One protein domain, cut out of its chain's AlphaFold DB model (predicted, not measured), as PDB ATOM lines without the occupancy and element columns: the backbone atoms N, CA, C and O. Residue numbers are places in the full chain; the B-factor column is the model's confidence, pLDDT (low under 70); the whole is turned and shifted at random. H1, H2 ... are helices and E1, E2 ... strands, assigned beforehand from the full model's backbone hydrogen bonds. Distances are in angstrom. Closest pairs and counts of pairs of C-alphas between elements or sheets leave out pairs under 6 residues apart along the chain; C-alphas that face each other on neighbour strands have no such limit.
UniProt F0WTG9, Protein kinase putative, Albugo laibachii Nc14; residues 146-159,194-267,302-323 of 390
ATOM      1  N   SER A 146      86.234 -96.148 -13.251       93.56
ATOM      2  CA  SER A 146      87.317 -95.171 -13.137       93.56
ATOM      3  C   SER A 146      88.288 -95.487 -12.000       93.56
ATOM      4  O   SER A 146      89.491 -95.326 -12.195       93.56
ATOM      5  N   SER A 147      87.822 -95.979 -10.844       92.12
ATOM      6  CA  SER A 147      88.711 -96.293  -9.712       92.12
ATOM      7  C   SER A 147      89.726 -97.393 -10.035       92.12
ATOM      8  O   SER A 147      90.885 -97.309  -9.632       92.12
ATOM      9  N   ARG A 148      89.314 -98.403 -10.813       90.75
ATOM     10  CA  ARG A 148      90.154 -99.540 -11.223       90.75
ATOM     11  C   ARG A 148      91.291 -99.085 -12.127       90.75
ATOM     12  O   ARG A 148      92.441 -99.448 -11.900       90.75
ATOM     13  N   ILE A 149      90.962 -98.268 -13.126       93.44
ATOM     14  CA  ILE A 149      91.934 -97.731 -14.082       93.44
ATOM     15  C   ILE A 149      92.877 -96.753 -13.367       93.44
ATOM     16  O   ILE A 149      94.093 -96.856 -13.503       93.44
ATOM     17  N   ALA A 150      92.330 -95.855 -12.543       94.00
ATOM     18  CA  ALA A 150      93.101 -94.898 -11.755       94.00
ATOM     19  C   ALA A 150      94.079 -95.577 -10.778       94.00
ATOM     20  O   ALA A 150      95.212 -95.117 -10.659       94.00
ATOM     21  N   MET A 151      93.702 -96.694 -10.139       90.12
ATOM     22  CA  MET A 151      94.635 -97.497  -9.335       90.12
ATOM     23  C   MET A 151      95.787 -98.062 -10.174       90.12
ATOM     24  O   MET A 151      96.943 -97.852  -9.816       90.12
ATOM     25  N   ILE A 152      95.498 -98.718 -11.305       91.25
ATOM     26  CA  ILE A 152      96.536 -99.300 -12.178       91.25
ATOM     27  C   ILE A 152      97.505 -98.211 -12.665       91.25
ATOM     28  O   ILE A 152      98.722 -98.394 -12.628       91.25
ATOM     29  N   LEU A 153      96.981 -97.045 -13.056       92.50
ATOM     30  CA  LEU A 153      97.792 -95.895 -13.456       92.50
ATOM     31  C   LEU A 153      98.636 -95.355 -12.290       92.50
ATOM     32  O   LEU A 153      99.839 -95.165 -12.465       92.50
ATOM     33  N   MET A 154      98.048 -95.147 -11.109       89.75
ATOM     34  CA  MET A 154      98.753 -94.679  -9.906       89.75
ATOM     35  C   MET A 154      99.907 -95.614  -9.517       89.75
ATOM     36  O   MET A 154     101.025 -95.147  -9.288       89.75
ATOM     37  N   ASP A 155      99.671 -96.925  -9.491       87.94
ATOM     38  CA  ASP A 155     100.697 -97.911  -9.151       87.94
ATOM     39  C   ASP A 155     101.797 -97.930 -10.233       87.94
ATOM     40  O   ASP A 155     102.983 -97.799  -9.918       87.94
ATOM     41  N   SER A 156     101.429 -97.928 -11.522       86.75
ATOM     42  CA  SER A 156     102.392 -97.898 -12.641       86.75
ATOM     43  C   SER A 156     103.304 -96.662 -12.683       86.75
ATOM     44  O   SER A 156     104.387 -96.717 -13.266       86.75
ATOM     45  N   MET A 157     102.872 -95.545 -12.085       81.62
ATOM     46  CA  MET A 157     103.621 -94.284 -12.030       81.62
ATOM     47  C   MET A 157     104.372 -94.076 -10.706       81.62
ATOM     48  O   MET A 157     105.203 -93.170 -10.623       81.62
ATOM     49  N   THR A 158     104.107 -94.891  -9.678       71.69
ATOM     50  CA  THR A 158     104.794 -94.816  -8.372       71.69
ATOM     51  C   THR A 158     105.893 -95.863  -8.198       71.69
ATOM     52  O   THR A 158     106.775 -95.675  -7.357       71.69
ATOM     53  N   LEU A 159     105.907 -96.921  -9.015       52.19
ATOM     54  CA  LEU A 159     106.998 -97.896  -9.050       52.19
ATOM     55  C   LEU A 159     108.323 -97.257  -9.525       52.19
ATOM     56  O   LEU A 159     108.368 -96.653 -10.602       52.19
ATOM     57  N   GLU A 194     102.441 -84.205  -2.063       57.19
ATOM     58  CA  GLU A 194     102.568 -85.383  -2.926       57.19
ATOM     59  C   GLU A 194     103.226 -85.039  -4.277       57.19
ATOM     60  O   GLU A 194     103.058 -83.947  -4.830       57.19
ATOM     61  N   SER A 195     104.038 -85.962  -4.798       67.75
ATOM     62  CA  SER A 195     104.796 -85.762  -6.035       67.75
ATOM     63  C   SER A 195     103.930 -86.044  -7.262       67.75
ATOM     64  O   SER A 195     103.865 -87.180  -7.730       67.75
ATOM     65  N   GLY A 196     103.281 -85.000  -7.777       83.94
ATOM     66  CA  GLY A 196     102.515 -85.073  -9.018       83.94
ATOM     67  C   GLY A 196     103.358 -85.376 -10.266       83.94
ATOM     68  O   GLY A 196     104.564 -85.122 -10.315       83.94
ATOM     69  N   PHE A 197     102.685 -85.887 -11.290       89.69
ATOM     70  CA  PHE A 197     103.188 -86.232 -12.623       89.69
ATOM     71  C   PHE A 197     102.681 -85.226 -13.669       89.69
ATOM     72  O   PHE A 197     101.713 -84.517 -13.418       89.69
ATOM     73  N   ALA A 198     103.315 -85.149 -14.842       91.75
ATOM     74  CA  ALA A 198     102.816 -84.324 -15.949       91.75
ATOM     75  C   ALA A 198     101.665 -85.034 -16.687       91.75
ATOM     76  O   ALA A 198     101.761 -86.240 -16.929       91.75
ATOM     77  N   ALA A 199     100.613 -84.310 -17.084       91.50
ATOM     78  CA  ALA A 199      99.431 -84.892 -17.739       91.50
ATOM     79  C   ALA A 199      99.779 -85.755 -18.966       91.50
ATOM     80  O   ALA A 199      99.314 -86.892 -19.093       91.50
ATOM     81  N   ASN A 200     100.696 -85.284 -19.820       92.25
ATOM     82  CA  ASN A 200     101.146 -86.037 -20.992       92.25
ATOM     83  C   ASN A 200     101.874 -87.364 -20.676       92.25
ATOM     84  O   ASN A 200     102.047 -88.182 -21.579       92.25
ATOM     85  N   VAL A 201     102.340 -87.599 -19.442       92.69
ATOM     86  CA  VAL A 201     102.904 -88.892 -19.008       92.69
ATOM     87  C   VAL A 201     101.769 -89.879 -18.762       92.69
ATOM     88  O   VAL A 201     101.830 -91.007 -19.247       92.69
ATOM     89  N   SER A 202     100.709 -89.439 -18.081       93.44
ATOM     90  CA  SER A 202      99.516 -90.252 -17.847       93.44
ATOM     91  C   SER A 202      98.804 -90.596 -19.149       93.44
ATOM     92  O   SER A 202      98.437 -91.748 -19.322       93.44
ATOM     93  N   ILE A 203      98.684 -89.653 -20.092       94.94
ATOM     94  CA  ILE A 203      98.097 -89.904 -21.424       94.94
ATOM     95  C   ILE A 203      98.824 -91.052 -22.137       94.94
ATOM     96  O   ILE A 203      98.194 -92.022 -22.552       94.94
ATOM     97  N   ARG A 204     100.163 -91.006 -22.183       94.50
ATOM     98  CA  ARG A 204     100.976 -92.093 -22.753       94.50
ATOM     99  C   ARG A 204     100.805 -93.412 -21.997       94.50
ATOM    100  O   ARG A 204     100.733 -94.450 -22.641       94.50
ATOM    101  N   LYS A 205     100.675 -93.391 -20.666       94.81
ATOM    102  CA  LYS A 205     100.390 -94.601 -19.874       94.81
ATOM    103  C   LYS A 205      98.987 -95.167 -20.107       94.81
ATOM    104  O   LYS A 205      98.833 -96.381 -20.091       94.81
ATOM    105  N   MET A 206      97.977 -94.334 -20.359       95.62
ATOM    106  CA  MET A 206      96.634 -94.813 -20.707       95.62
ATOM    107  C   MET A 206      96.635 -95.549 -22.057       95.62
ATOM    108  O   MET A 206      95.955 -96.566 -22.184       95.62
ATOM    109  N   MET A 207      97.427 -95.072 -23.024       93.94
ATOM    110  CA  MET A 207      97.661 -95.754 -24.306       93.94
ATOM    111  C   MET A 207      98.472 -97.048 -24.130       93.94
ATOM    112  O   MET A 207      98.099 -98.079 -24.668       93.94
ATOM    113  N   GLU A 208      99.549 -97.017 -23.334       94.62
ATOM    114  CA  GLU A 208     100.433 -98.170 -23.068       94.62
ATOM    115  C   GLU A 208      99.710 -99.365 -22.409       94.62
ATOM    116  O   GLU A 208     100.178-100.496 -22.503       94.62
ATOM    117  N   PHE A 209      98.570 -99.124 -21.754       93.44
ATOM    118  CA  PHE A 209      97.712-100.152 -21.149       93.44
ATOM    119  C   PHE A 209      96.421-100.450 -21.945       93.44
ATOM    120  O   PHE A 209      95.513-101.083 -21.405       93.44
ATOM    121  N   ASP A 210      96.305 -99.977 -23.193       94.25
ATOM    122  CA  ASP A 210      95.126-100.144 -24.065       94.25
ATOM    123  C   ASP A 210      93.787 -99.664 -23.457       94.25
ATOM    124  O   ASP A 210      92.695-100.055 -23.887       94.25
ATOM    125  N   PHE A 211      93.836 -98.766 -22.464       92.75
ATOM    126  CA  PHE A 211      92.627 -98.145 -21.913       92.75
ATOM    127  C   PHE A 211      91.980 -97.186 -22.922       92.75
ATOM    128  O   PHE A 211      90.760 -97.028 -22.912       92.75
ATOM    129  N   VAL A 212      92.799 -96.568 -23.781       94.12
ATOM    130  CA  VAL A 212      92.437 -95.539 -24.766       94.12
ATOM    131  C   VAL A 212      93.309 -95.665 -26.018       94.12
ATOM    132  O   VAL A 212      94.450 -96.119 -25.935       94.12
ATOM    133  N   HIS A 213      92.800 -95.234 -27.169       90.69
ATOM    134  CA  HIS A 213      93.472 -95.342 -28.468       90.69
ATOM    135  C   HIS A 213      93.829 -93.992 -29.112       90.69
ATOM    136  O   HIS A 213      94.454 -93.976 -30.170       90.69
ATOM    137  N   SER A 214      93.490 -92.859 -28.490       93.31
ATOM    138  CA  SER A 214      93.875 -91.532 -28.988       93.31
ATOM    139  C   SER A 214      94.249 -90.551 -27.868       93.31
ATOM    140  O   SER A 214      93.974 -90.787 -26.686       93.31
ATOM    141  N   THR A 215      94.917 -89.450 -28.235       91.44
ATOM    142  CA  THR A 215      95.274 -88.368 -27.297       91.44
ATOM    143  C   THR A 215      94.026 -87.723 -26.732       91.44
ATOM    144  O   THR A 215      93.992 -87.421 -25.543       91.44
ATOM    145  N   GLU A 216      93.000 -87.565 -27.570       89.62
ATOM    146  CA  GLU A 216      91.670 -87.174 -27.139       89.62
ATOM    147  C   GLU A 216      91.201 -88.194 -26.115       89.62
ATOM    148  O   GLU A 216      91.060 -87.788 -24.976       89.62
ATOM    149  N   GLU A 217      91.059 -89.490 -26.444       91.12
ATOM    150  CA  GLU A 217      90.485 -90.525 -25.558       91.12
ATOM    151  C   GLU A 217      91.042 -90.533 -24.121       91.12
ATOM    152  O   GLU A 217      90.274 -90.661 -23.164       91.12
ATOM    153  N   ALA A 218      92.340 -90.276 -23.941       94.31
ATOM    154  CA  ALA A 218      92.961 -90.122 -22.623       94.31
ATOM    155  C   ALA A 218      92.425 -88.939 -21.778       94.31
ATOM    156  O   ALA A 218      92.622 -88.906 -20.563       94.31
ATOM    157  N   VAL A 219      91.747 -87.966 -22.388       94.44
ATOM    158  CA  VAL A 219      91.306 -86.701 -21.787       94.44
ATOM    159  C   VAL A 219      89.838 -86.705 -21.320       94.44
ATOM    160  O   VAL A 219      89.631 -86.307 -20.177       94.44
ATOM    161  N   ARG A 220      88.821 -87.216 -22.055       93.94
ATOM    162  CA  ARG A 220      87.490 -87.502 -21.429       93.94
ATOM    163  C   ARG A 220      87.667 -88.560 -20.324       93.94
ATOM    164  O   ARG A 220      86.992 -88.466 -19.307       93.94
ATOM    165  N   LEU A 221      88.647 -89.472 -20.435       94.81
ATOM    166  CA  LEU A 221      89.029 -90.378 -19.340       94.81
ATOM    167  C   LEU A 221      89.728 -89.665 -18.165       94.81
ATOM    168  O   LEU A 221      89.341 -89.858 -17.013       94.81
ATOM    169  N   GLY A 222      90.734 -88.824 -18.422       95.50
ATOM    170  CA  GLY A 222      91.430 -88.066 -17.377       95.50
ATOM    171  C   GLY A 222      90.499 -87.112 -16.621       95.50
ATOM    172  O   GLY A 222      90.499 -87.088 -15.390       95.50
ATOM    173  N   ASN A 223      89.620 -86.418 -17.344       95.06
ATOM    174  CA  ASN A 223      88.553 -85.613 -16.759       95.06
ATOM    175  C   ASN A 223      87.511 -86.476 -16.025       95.06
ATOM    176  O   ASN A 223      87.094 -86.093 -14.936       95.06
ATOM    177  N   ALA A 224      87.182 -87.691 -16.489       94.19
ATOM    178  CA  ALA A 224      86.357 -88.628 -15.715       94.19
ATOM    179  C   ALA A 224      87.018 -89.070 -14.389       94.19
ATOM    180  O   ALA A 224      86.324 -89.292 -13.393       94.19
ATOM    181  N   PHE A 225      88.354 -89.147 -14.305       95.06
ATOM    182  CA  PHE A 225      89.029 -89.322 -13.011       95.06
ATOM    183  C   PHE A 225      88.890 -88.086 -12.113       95.06
ATOM    184  O   PHE A 225      88.785 -88.239 -10.894       95.06
ATOM    185  N   MET A 226      88.859 -86.879 -12.687       93.62
ATOM    186  CA  MET A 226      88.624 -85.639 -11.940       93.62
ATOM    187  C   MET A 226      87.176 -85.514 -11.455       93.62
ATOM    188  O   MET A 226      86.974 -85.182 -10.289       93.62
ATOM    189  N   THR A 227      86.168 -85.867 -12.263       91.25
ATOM    190  CA  THR A 227      84.753 -85.859 -11.832       91.25
ATOM    191  C   THR A 227      84.459 -86.911 -10.761       91.25
ATOM    192  O   THR A 227      83.658 -86.681  -9.859       91.25
ATOM    193  N   CYS A 228      85.170 -88.042 -10.767       91.06
ATOM    194  CA  CYS A 228      85.152 -88.981  -9.641       91.06
ATOM    195  C   CYS A 228      85.896 -88.448  -8.395       91.06
ATOM    196  O   CYS A 228      85.720 -88.968  -7.288       91.06
ATOM    197  N   GLY A 229      86.723 -87.409  -8.553       91.00
ATOM    198  CA  GLY A 229      87.636 -86.854  -7.551       91.00
ATOM    199  C   GLY A 229      88.826 -87.758  -7.226       91.00
ATOM    200  O   GLY A 229      89.426 -87.619  -6.162       91.00
ATOM    201  N   PHE A 230      89.160 -88.694  -8.116       92.62
ATOM    202  CA  PHE A 230      90.360 -89.522  -8.007       92.62
ATOM    203  C   PHE A 230      91.607 -88.790  -8.507       92.62
ATOM    204  O   PHE A 230      92.683 -89.033  -7.978       92.62
ATOM    205  N   LEU A 231      91.480 -87.906  -9.500       93.69
ATOM    206  CA  LEU A 231      92.581 -87.122 -10.067       93.69
ATOM    207  C   LEU A 231      92.408 -85.636  -9.733       93.69
ATOM    208  O   LEU A 231      91.301 -85.107  -9.803       93.69
ATOM    209  N   HIS A 232      93.507 -84.956  -9.412       92.44
ATOM    210  CA  HIS A 232      93.525 -83.532  -9.074       92.44
ATOM    211  C   HIS A 232      94.667 -82.820  -9.796       92.44
ATOM    212  O   HIS A 232      95.781 -83.340  -9.868       92.44
ATOM    213  N   HIS A 233      94.424 -81.602 -10.283       91.12
ATOM    214  CA  HIS A 233      95.504 -80.687 -10.657       91.12
ATOM    215  C   HIS A 233      96.220 -80.212  -9.378       91.12
ATOM    216  O   HIS A 233      95.562 -79.891  -8.391       91.12
ATOM    217  N   ARG A 234      97.556 -80.102  -9.383       86.50
ATOM    218  CA  ARG A 234      98.397 -79.722  -8.223       86.50
ATOM    219  C   ARG A 234      98.018 -78.382  -7.578       86.50
ATOM    220  O   ARG A 234      98.330 -78.165  -6.407       86.50
ATOM    221  N   HIS A 235      97.370 -77.500  -8.334       84.06
ATOM    222  CA  HIS A 235      96.857 -76.212  -7.856       84.06
ATOM    223  C   HIS A 235      95.320 -76.126  -7.876       84.06
ATOM    224  O   HIS A 235      94.774 -75.085  -7.547       84.06
ATOM    225  N   HIS A 236      94.620 -77.191  -8.277       87.56
ATOM    226  CA  HIS A 236      93.158 -77.281  -8.416       87.56
ATOM    227  C   HIS A 236      92.479 -76.288  -9.386       87.56
ATOM    228  O   HIS A 236      91.256 -76.224  -9.421       87.56
ATOM    229  N   MET A 237      93.252 -75.557 -10.205       86.56
ATOM    230  CA  MET A 237      92.745 -74.519 -11.128       86.56
ATOM    231  C   MET A 237      92.472 -74.967 -12.578       86.56
ATOM    232  O   MET A 237      91.938 -74.179 -13.345       86.56
ATOM    233  N   LEU A 238      92.879 -76.175 -12.989       88.38
ATOM    234  CA  LEU A 238      92.843 -76.609 -14.396       88.38
ATOM    235  C   LEU A 238      92.142 -77.961 -14.530       88.38
ATOM    236  O   LEU A 238      92.303 -78.811 -13.653       88.38
ATOM    237  N   ALA A 239      91.405 -78.141 -15.627       93.06
ATOM    238  CA  ALA A 239      90.929 -79.438 -16.104       93.06
ATOM    239  C   ALA A 239      92.097 -80.285 -16.645       93.06
ATOM    240  O   ALA A 239      93.195 -79.770 -16.863       93.06
ATOM    241  N   PHE A 240      91.878 -81.579 -16.871       94.38
ATOM    242  CA  PHE A 240      92.870 -82.440 -17.513       94.38
ATOM    243  C   PHE A 240      92.877 -82.209 -19.029       94.38
ATOM    244  O   PHE A 240      91.824 -82.083 -19.652       94.38
ATOM    245  N   GLU A 241      94.071 -82.185 -19.619       93.25
ATOM    246  CA  GLU A 241      94.330 -81.924 -21.038       93.25
ATOM    247  C   GLU A 241      95.719 -82.463 -21.439       93.25
ATOM    248  O   GLU A 241      96.491 -82.920 -20.590       93.25
ATOM    249  N   TYR A 242      96.078 -82.404 -22.728       90.88
ATOM    250  CA  TYR A 242      97.440 -82.724 -23.165       90.88
ATOM    251  C   TYR A 242      98.400 -81.565 -22.859       90.88
ATOM    252  O   TYR A 242      98.645 -80.696 -23.692       90.88
ATOM    253  N   SER A 243      98.978 -81.568 -21.659       88.50
ATOM    254  CA  SER A 243      99.944 -80.549 -21.237       88.50
ATOM    255  C   SER A 243     101.080 -81.113 -20.374       88.50
ATOM    256  O   SER A 243     101.167 -82.317 -20.093       88.50
ATOM    257  N   MET A 244     102.003 -80.232 -19.982       87.88
ATOM    258  CA  MET A 244     103.067 -80.528 -19.012       87.88
ATOM    259  C   MET A 244     102.621 -80.277 -17.561       87.88
ATOM    260  O   MET A 244     103.423 -80.468 -16.644       87.88
ATOM    261  N   GLU A 245     101.369 -79.854 -17.345       90.38
ATOM    262  CA  GLU A 245     100.874 -79.474 -16.024       90.38
ATOM    263  C   GLU A 245     100.788 -80.654 -15.062       90.38
ATOM    264  O   GLU A 245     100.676 -81.819 -15.456       90.38
ATOM    265  N   SER A 246     100.914 -80.336 -13.773       88.75
ATOM    266  CA  SER A 246     101.179 -81.330 -12.738       88.75
ATOM    267  C   SER A 246      99.890 -81.823 -12.087       88.75
ATOM    268  O   SER A 246      99.213 -81.062 -11.404       88.75
ATOM    269  N   PHE A 247      99.580 -83.107 -12.236       92.62
ATOM    270  CA  PHE A 247      98.422 -83.768 -11.631       92.62
ATOM    271  C   PHE A 247      98.864 -84.829 -10.621       92.62
ATOM    272  O   PHE A 247      99.998 -85.305 -10.657       92.62
ATOM    273  N   TYR A 248      97.977 -85.200  -9.704       92.62
ATOM    274  CA  TYR A 248      98.200 -86.282  -8.748       92.62
ATOM    275  C   TYR A 248      96.909 -87.072  -8.505       92.62
ATOM    276  O   TYR A 248      95.808 -86.527  -8.597       92.62
ATOM    277  N   PHE A 249      97.047 -88.369  -8.224       92.75
ATOM    278  CA  PHE A 249      95.925 -89.217  -7.828       92.75
ATOM    279  C   PHE A 249      95.722 -89.131  -6.309       92.75
ATOM    280  O   PHE A 249      96.669 -89.352  -5.555       92.75
ATOM    281  N   ASP A 250      94.495 -88.859  -5.858       90.50
ATOM    282  CA  ASP A 250      94.114 -88.933  -4.445       90.50
ATOM    283  C   ASP A 250      94.087 -90.400  -4.006       90.50
ATOM    284  O   ASP A 250      93.099 -91.131  -4.149       90.50
ATOM    285  N   LYS A 251      95.223 -90.827  -3.455       87.06
ATOM    286  CA  LYS A 251      95.440 -92.186  -2.968       87.06
ATOM    287  C   LYS A 251      94.474 -92.574  -1.847       87.06
ATOM    288  O   LYS A 251      94.171 -93.759  -1.721       87.06
ATOM    289  N   ARG A 252      93.981 -91.623  -1.043       85.94
ATOM    290  CA  ARG A 252      93.031 -91.912   0.045       85.94
ATOM    291  C   ARG A 252      91.659 -92.201  -0.545       85.94
ATOM    292  O   ARG A 252      91.169 -93.316  -0.398       85.94
ATOM    293  N   ARG A 253      91.112 -91.265  -1.330       84.88
ATOM    294  CA  ARG A 253      89.798 -91.394  -1.986       84.88
ATOM    295  C   ARG A 253      89.723 -92.614  -2.910       84.88
ATOM    296  O   ARG A 253      88.690 -93.277  -2.943       84.88
ATOM    297  N   LEU A 254      90.820 -92.977  -3.587       87.88
ATOM    298  CA  LEU A 254      90.924 -94.242  -4.329       87.88
ATOM    299  C   LEU A 254      90.879 -95.481  -3.421       87.88
ATOM    300  O   LEU A 254      90.093 -96.393  -3.674       87.88
ATOM    301  N   GLN A 255      91.706 -95.539  -2.372       85.75
ATOM    302  CA  GLN A 255      91.749 -96.706  -1.487       85.75
ATOM    303  C   GLN A 255      90.455 -96.891  -0.688       85.75
ATOM    304  O   GLN A 255      89.990 -98.020  -0.548       85.75
ATOM    305  N   ASP A 256      89.868 -95.810  -0.183       83.50
ATOM    306  CA  ASP A 256      88.649 -95.845   0.623       83.50
ATOM    307  C   ASP A 256      87.459 -96.325  -0.226       83.50
ATOM    308  O   ASP A 256      86.757 -97.262   0.162       83.50
ATOM    309  N   PHE A 257      87.304 -95.794  -1.445       85.56
ATOM    310  CA  PHE A 257      86.284 -96.250  -2.392       85.56
ATOM    311  C   PHE A 257      86.489 -97.711  -2.834       85.56
ATOM    312  O   PHE A 257      85.533 -98.485  -2.897       85.56
ATOM    313  N   CYS A 258      87.729 -98.141  -3.083       81.06
ATOM    314  CA  CYS A 258      88.000 -99.538  -3.429       81.06
ATOM    315  C   CYS A 258      87.798-100.504  -2.247       81.06
ATOM    316  O   CYS A 258      87.393-101.644  -2.479       81.06
ATOM    317  N   ARG A 259      87.971-100.067  -0.989       80.94
ATOM    318  CA  ARG A 259      87.558-100.860   0.185       80.94
ATOM    319  C   ARG A 259      86.037-101.052   0.222       80.94
ATOM    320  O   ARG A 259      85.606-102.189   0.393       80.94
ATOM    321  N   LEU A 260      85.245-100.003  -0.039       80.25
ATOM    322  CA  LEU A 260      83.775-100.093  -0.134       80.25
ATOM    323  C   LEU A 260      83.311-101.062  -1.239       80.25
ATOM    324  O   LEU A 260      82.395-101.857  -1.029       80.25
ATOM    325  N   LEU A 261      83.965-101.047  -2.407       76.12
ATOM    326  CA  LEU A 261      83.676-102.007  -3.483       76.12
ATOM    327  C   LEU A 261      83.998-103.457  -3.089       76.12
ATOM    328  O   LEU A 261      83.311-104.373  -3.538       76.12
ATOM    329  N   CYS A 262      85.031-103.688  -2.276       72.81
ATOM    330  CA  CYS A 262      85.393-105.025  -1.808       72.81
ATOM    331  C   CYS A 262      84.437-105.552  -0.726       72.81
ATOM    332  O   CYS A 262      84.028-106.710  -0.807       72.81
ATOM    333  N   THR A 263      84.028-104.728   0.247       67.31
ATOM    334  CA  THR A 263      83.097-105.159   1.309       67.31
ATOM    335  C   THR A 263      81.714-105.491   0.750       67.31
ATOM    336  O   THR A 263      81.227-106.600   0.974       67.31
ATOM    337  N   ALA A 264      81.149-104.623  -0.098       61.03
ATOM    338  CA  ALA A 264      79.842-104.841  -0.734       61.03
ATOM    339  C   ALA A 264      79.800-106.066  -1.679       61.03
ATOM    340  O   ALA A 264      78.729-106.561  -2.032       61.03
ATOM    341  N   ARG A 265      80.967-106.572  -2.108       55.50
ATOM    342  CA  ARG A 265      81.100-107.828  -2.869       55.50
ATOM    343  C   ARG A 265      81.212-109.064  -1.972       55.50
ATOM    344  O   ARG A 265      80.841-110.144  -2.419       55.50
ATOM    345  N   SER A 266      81.687-108.914  -0.736       47.53
ATOM    346  CA  SER A 266      81.765-109.999   0.251       47.53
ATOM    347  C   SER A 266      80.377-110.380   0.775       47.53
ATOM    348  O   SER A 266      80.029-111.558   0.818       47.53
ATOM    349  N   GLU A 267      79.546-109.381   1.086       45.78
ATOM    350  CA  GLU A 267      78.177-109.566   1.598       45.78
ATOM    351  C   GLU A 267      77.313-110.367   0.610       45.78
ATOM    352  O   GLU A 267      76.775-111.419   0.959       45.78
ATOM    353  N   CYS A 302      88.126 -77.780  -3.093       72.00
ATOM    354  CA  CYS A 302      88.592 -78.421  -4.336       72.00
ATOM    355  C   CYS A 302      87.589 -78.314  -5.506       72.00
ATOM    356  O   CYS A 302      86.595 -79.037  -5.548       72.00
ATOM    357  N   LYS A 303      87.910 -77.496  -6.522       82.81
ATOM    358  CA  LYS A 303      87.138 -77.372  -7.781       82.81
ATOM    359  C   LYS A 303      87.453 -78.429  -8.858       82.81
ATOM    360  O   LYS A 303      86.863 -78.390  -9.932       82.81
ATOM    361  N   CYS A 304      88.340 -79.404  -8.625       87.50
ATOM    362  CA  CYS A 304      88.705 -80.376  -9.675       87.50
ATOM    363  C   CYS A 304      87.518 -81.204 -10.202       87.50
ATOM    364  O   CYS A 304      87.487 -81.509 -11.390       87.50
ATOM    365  N   GLN A 305      86.528 -81.521  -9.364       87.56
ATOM    366  CA  GLN A 305      85.337 -82.260  -9.801       87.56
ATOM    367  C   GLN A 305      84.456 -81.444 -10.767       87.56
ATOM    368  O   GLN A 305      83.941 -82.004 -11.726       87.56
ATOM    369  N   GLU A 306      84.354 -80.130 -10.560       86.06
ATOM    370  CA  GLU A 306      83.658 -79.169 -11.432       86.06
ATOM    371  C   GLU A 306      84.425 -78.955 -12.751       86.06
ATOM    372  O   GLU A 306      83.862 -79.077 -13.836       86.06
ATOM    373  N   LEU A 307      85.743 -78.741 -12.666       86.75
ATOM    374  CA  LEU A 307      86.622 -78.584 -13.833       86.75
ATOM    375  C   LEU A 307      86.654 -79.833 -14.728       86.75
ATOM    376  O   LEU A 307      86.758 -79.709 -15.945       86.75
ATOM    377  N   GLY A 308      86.524 -81.029 -14.146       82.69
ATOM    378  CA  GLY A 308      86.405 -82.280 -14.898       82.69
ATOM    379  C   GLY A 308      85.102 -82.408 -15.700       82.69
ATOM    380  O   GLY A 308      85.063 -83.191 -16.645       82.69
ATOM    381  N   ILE A 309      84.049 -81.655 -15.358       82.31
ATOM    382  CA  ILE A 309      82.812 -81.599 -16.152       82.31
ATOM    383  C   ILE A 309      83.047 -80.664 -17.342       82.31
ATOM    384  O   ILE A 309      83.087 -81.117 -18.483       82.31
ATOM    385  N   TYR A 310      83.331 -79.386 -17.077       76.44
ATOM    386  CA  TYR A 310      83.478 -78.370 -18.128       76.44
ATOM    387  C   TYR A 310      84.667 -78.617 -19.077       76.44
ATOM    388  O   TYR A 310      84.634 -78.224 -20.244       76.44
ATOM    389  N   GLY A 311      85.700 -79.337 -18.623       69.00
ATOM    390  CA  GLY A 311      86.805 -79.809 -19.464       69.00
ATOM    391  C   GLY A 311      86.409 -80.847 -20.526       69.00
ATOM    392  O   GLY A 311      87.162 -81.059 -21.473       69.00
ATOM    393  N   ALA A 312      85.240 -81.488 -20.416       59.22
ATOM    394  CA  ALA A 312      84.690 -82.350 -21.466       59.22
ATOM    395  C   ALA A 312      83.910 -81.554 -22.536       59.22
ATOM    396  O   ALA A 312      83.889 -81.945 -23.712       59.22
ATOM    397  N   ASP A 313      83.313 -80.421 -22.157       54.75
ATOM    398  CA  ASP A 313      82.502 -79.582 -23.045       54.75
ATOM    399  C   ASP A 313      83.363 -78.840 -24.075       54.75
ATOM    400  O   ASP A 313      83.067 -78.861 -25.273       54.75
ATOM    401  N   THR A 314      84.492 -78.263 -23.646       57.09
ATOM    402  CA  THR A 314      85.451 -77.571 -24.533       57.09
ATOM    403  C   THR A 314      86.013 -78.494 -25.617       57.09
ATOM    404  O   THR A 314      86.135 -78.099 -26.780       57.09
ATOM    405  N   LEU A 315      86.290 -79.756 -25.280       51.38
ATOM    406  CA  LEU A 315      86.732 -80.772 -26.238       51.38
ATOM    407  C   LEU A 315      85.624 -81.154 -27.220       51.38
ATOM    408  O   LEU A 315      85.899 -81.435 -28.389       51.38
ATOM    409  N   THR A 316      84.371 -81.168 -26.764       47.88
ATOM    410  CA  THR A 316      83.202 -81.464 -27.601       47.88
ATOM    411  C   THR A 316      82.966 -80.350 -28.617       47.88
ATOM    412  O   THR A 316      82.803 -80.638 -29.801       47.88
ATOM    413  N   GLU A 317      83.054 -79.086 -28.200       42.94
ATOM    414  CA  GLU A 317      82.959 -77.927 -29.094       42.94
ATOM    415  C   GLU A 317      84.137 -77.853 -30.082       42.94
ATOM    416  O   GLU A 317      83.933 -77.710 -31.290       42.94
ATOM    417  N   THR A 318      85.368 -78.085 -29.619       42.38
ATOM    418  CA  THR A 318      86.549 -78.184 -30.501       42.38
ATOM    419  C   THR A 318      86.374 -79.307 -31.538       42.38
ATOM    420  O   THR A 318      86.650 -79.117 -32.724       42.38
ATOM    421  N   SER A 319      85.804 -80.447 -31.128       40.25
ATOM    422  CA  SER A 319      85.478 -81.572 -32.021       40.25
ATOM    423  C   SER A 319      84.363 -81.264 -33.032       40.25
ATOM    424  O   SER A 319      84.278 -81.960 -34.047       40.25
ATOM    425  N   ARG A 320      83.502 -80.261 -32.795       39.19
ATOM    426  CA  ARG A 320      82.541 -79.766 -33.802       39.19
ATOM    427  C   ARG A 320      83.247 -78.898 -34.838       39.19
ATOM    428  O   ARG A 320      83.087 -79.142 -36.030       39.19
ATOM    429  N   ARG A 321      84.066 -77.939 -34.393       40.16
ATOM    430  CA  ARG A 321      84.769 -76.984 -35.273       40.16
ATOM    431  C   ARG A 321      85.677 -77.692 -36.280       40.16
ATOM    432  O   ARG A 321      85.584 -77.422 -37.473       40.16
ATOM    433  N   VAL A 322      86.452 -78.685 -35.836       41.69
ATOM    434  CA  VAL A 322      87.315 -79.504 -36.718       41.69
ATOM    435  C   VAL A 322      86.519 -80.276 -37.786       41.69
ATOM    436  O   VAL A 322      87.031 -80.506 -38.878       41.69
ATOM    437  N   LYS A 323      85.253 -80.639 -37.530       37.16
ATOM    438  CA  LYS A 323      84.391 -81.336 -38.506       37.16
ATOM    439  C   LYS A 323      83.779 -80.414 -39.572       37.16
ATOM    440  O   LYS A 323      83.157 -80.932 -40.497       37.16
TER     441      LYS A 323
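Overview. This is residues 146 to 159, 194 to 267 and 302 to 323 of the 390 residues of the protein "Protein kinase putative" of Albugo laibachii Nc14 (UniProt F0WTG9). A small two-stranded hairpin, E1 and E2, sits beside H3, the helix nearest the middle, with H5 folded alongside H3, and H1 and H2 packed on H3 at large angles. H4 leads away from H1 as an arm whose residues 262 to 267 stick out, and H5 reaches toward the opposite end of the long axis. The printed part has 110 residues with five named helices and two named strands, in the order H1, H2, H3, E1, E2, H4, H5; the sheet, E1 - E2, is antiparallel and the class is mostly helix. It is compact, with a radius of gyration of the C-alphas of 14.2 A, yet elongated in outline, spanning 49 by 30 by 29 A.

Along the chain. E1 is residues 231 to 233 and E2 is residues 246 to 249, 10.7 A long. H3 is residues 217 to 227, 15.6 A long. H5, the longest helix, is residues 304 to 321, 26.1 A long, and ends at C-alpha 321 (84.769, -76.984, -35.273). H1, residues 146 to 158, is 18.1 A long and begins at C-alpha 146 (87.317, -95.171, -13.137). H2 is residues 199 to 208, 14.3 A long. H4 is residues 251 to 267, 24.9 A long.

Arrangement. E1 and E2 form a hairpin at 154 degrees, with N 232 and O 248 at 2.9 A and N 248 and O 232 at 2.9 A, within hydrogen-bond range. Residues 197 to 198 pair antiparallel with residues 246 to 247 of E2. The closest C-alphas of H3 and E1, Phe 225 and Leu 231, are 5.1 A apart. H1 and H3 are the hubs, touching three helices each, and helix packing is mostly crossed, with one of five touching pairs at a shallow tilt. That pair is H3 and H5, which touch at 30 degrees, opposite ways, through residues 304 to 312 of H5; their closest C-alphas, Thr 227 and Gln 305, are 4.2 A apart. H3 touches H2 at a steep tilt of 61 degrees, with Ile 203 and Ala 218 closest at 5.3 A between C-alphas. H1 touches H3 with residues 146 to 150 alone, about perpendicular at 77 degrees; the closest C-alphas, Ser 146 and Phe 225, are 6.1 A apart. H1 and H2 only just touch, with 3 pairs of C-alphas within 8 A, the closest being Leu 153 and Lys 205 at 7.0 A. H1 touches H4 at a steep tilt of 49 degrees, opposite ways, with the C-alphas of Ser 147 and Leu 254 closest at 6.2 A. H4 and H5 are apart. In H1, H2 and H3 every O i to N i+4 pair is within hydrogen-bond range; H4 has 12 of 13 and H5 10 of 14.

Size, cuts and confidence. The C-alphas farthest apart, of Glu 267 and Arg 321, are 49.6 A apart. Residues 160 to 193 and 268 to 301 are not printed, with C-alpha gaps of 14.6 A from 159 to 194 and 33.4 A from 267 to 302. Of the links printed whole, E1 to E2 is long, with 12 residues. The mean pLDDT of the printed part is 82.1; residue 159 and residues 194 to 195, 263 to 267 and 311 to 323 are under 70.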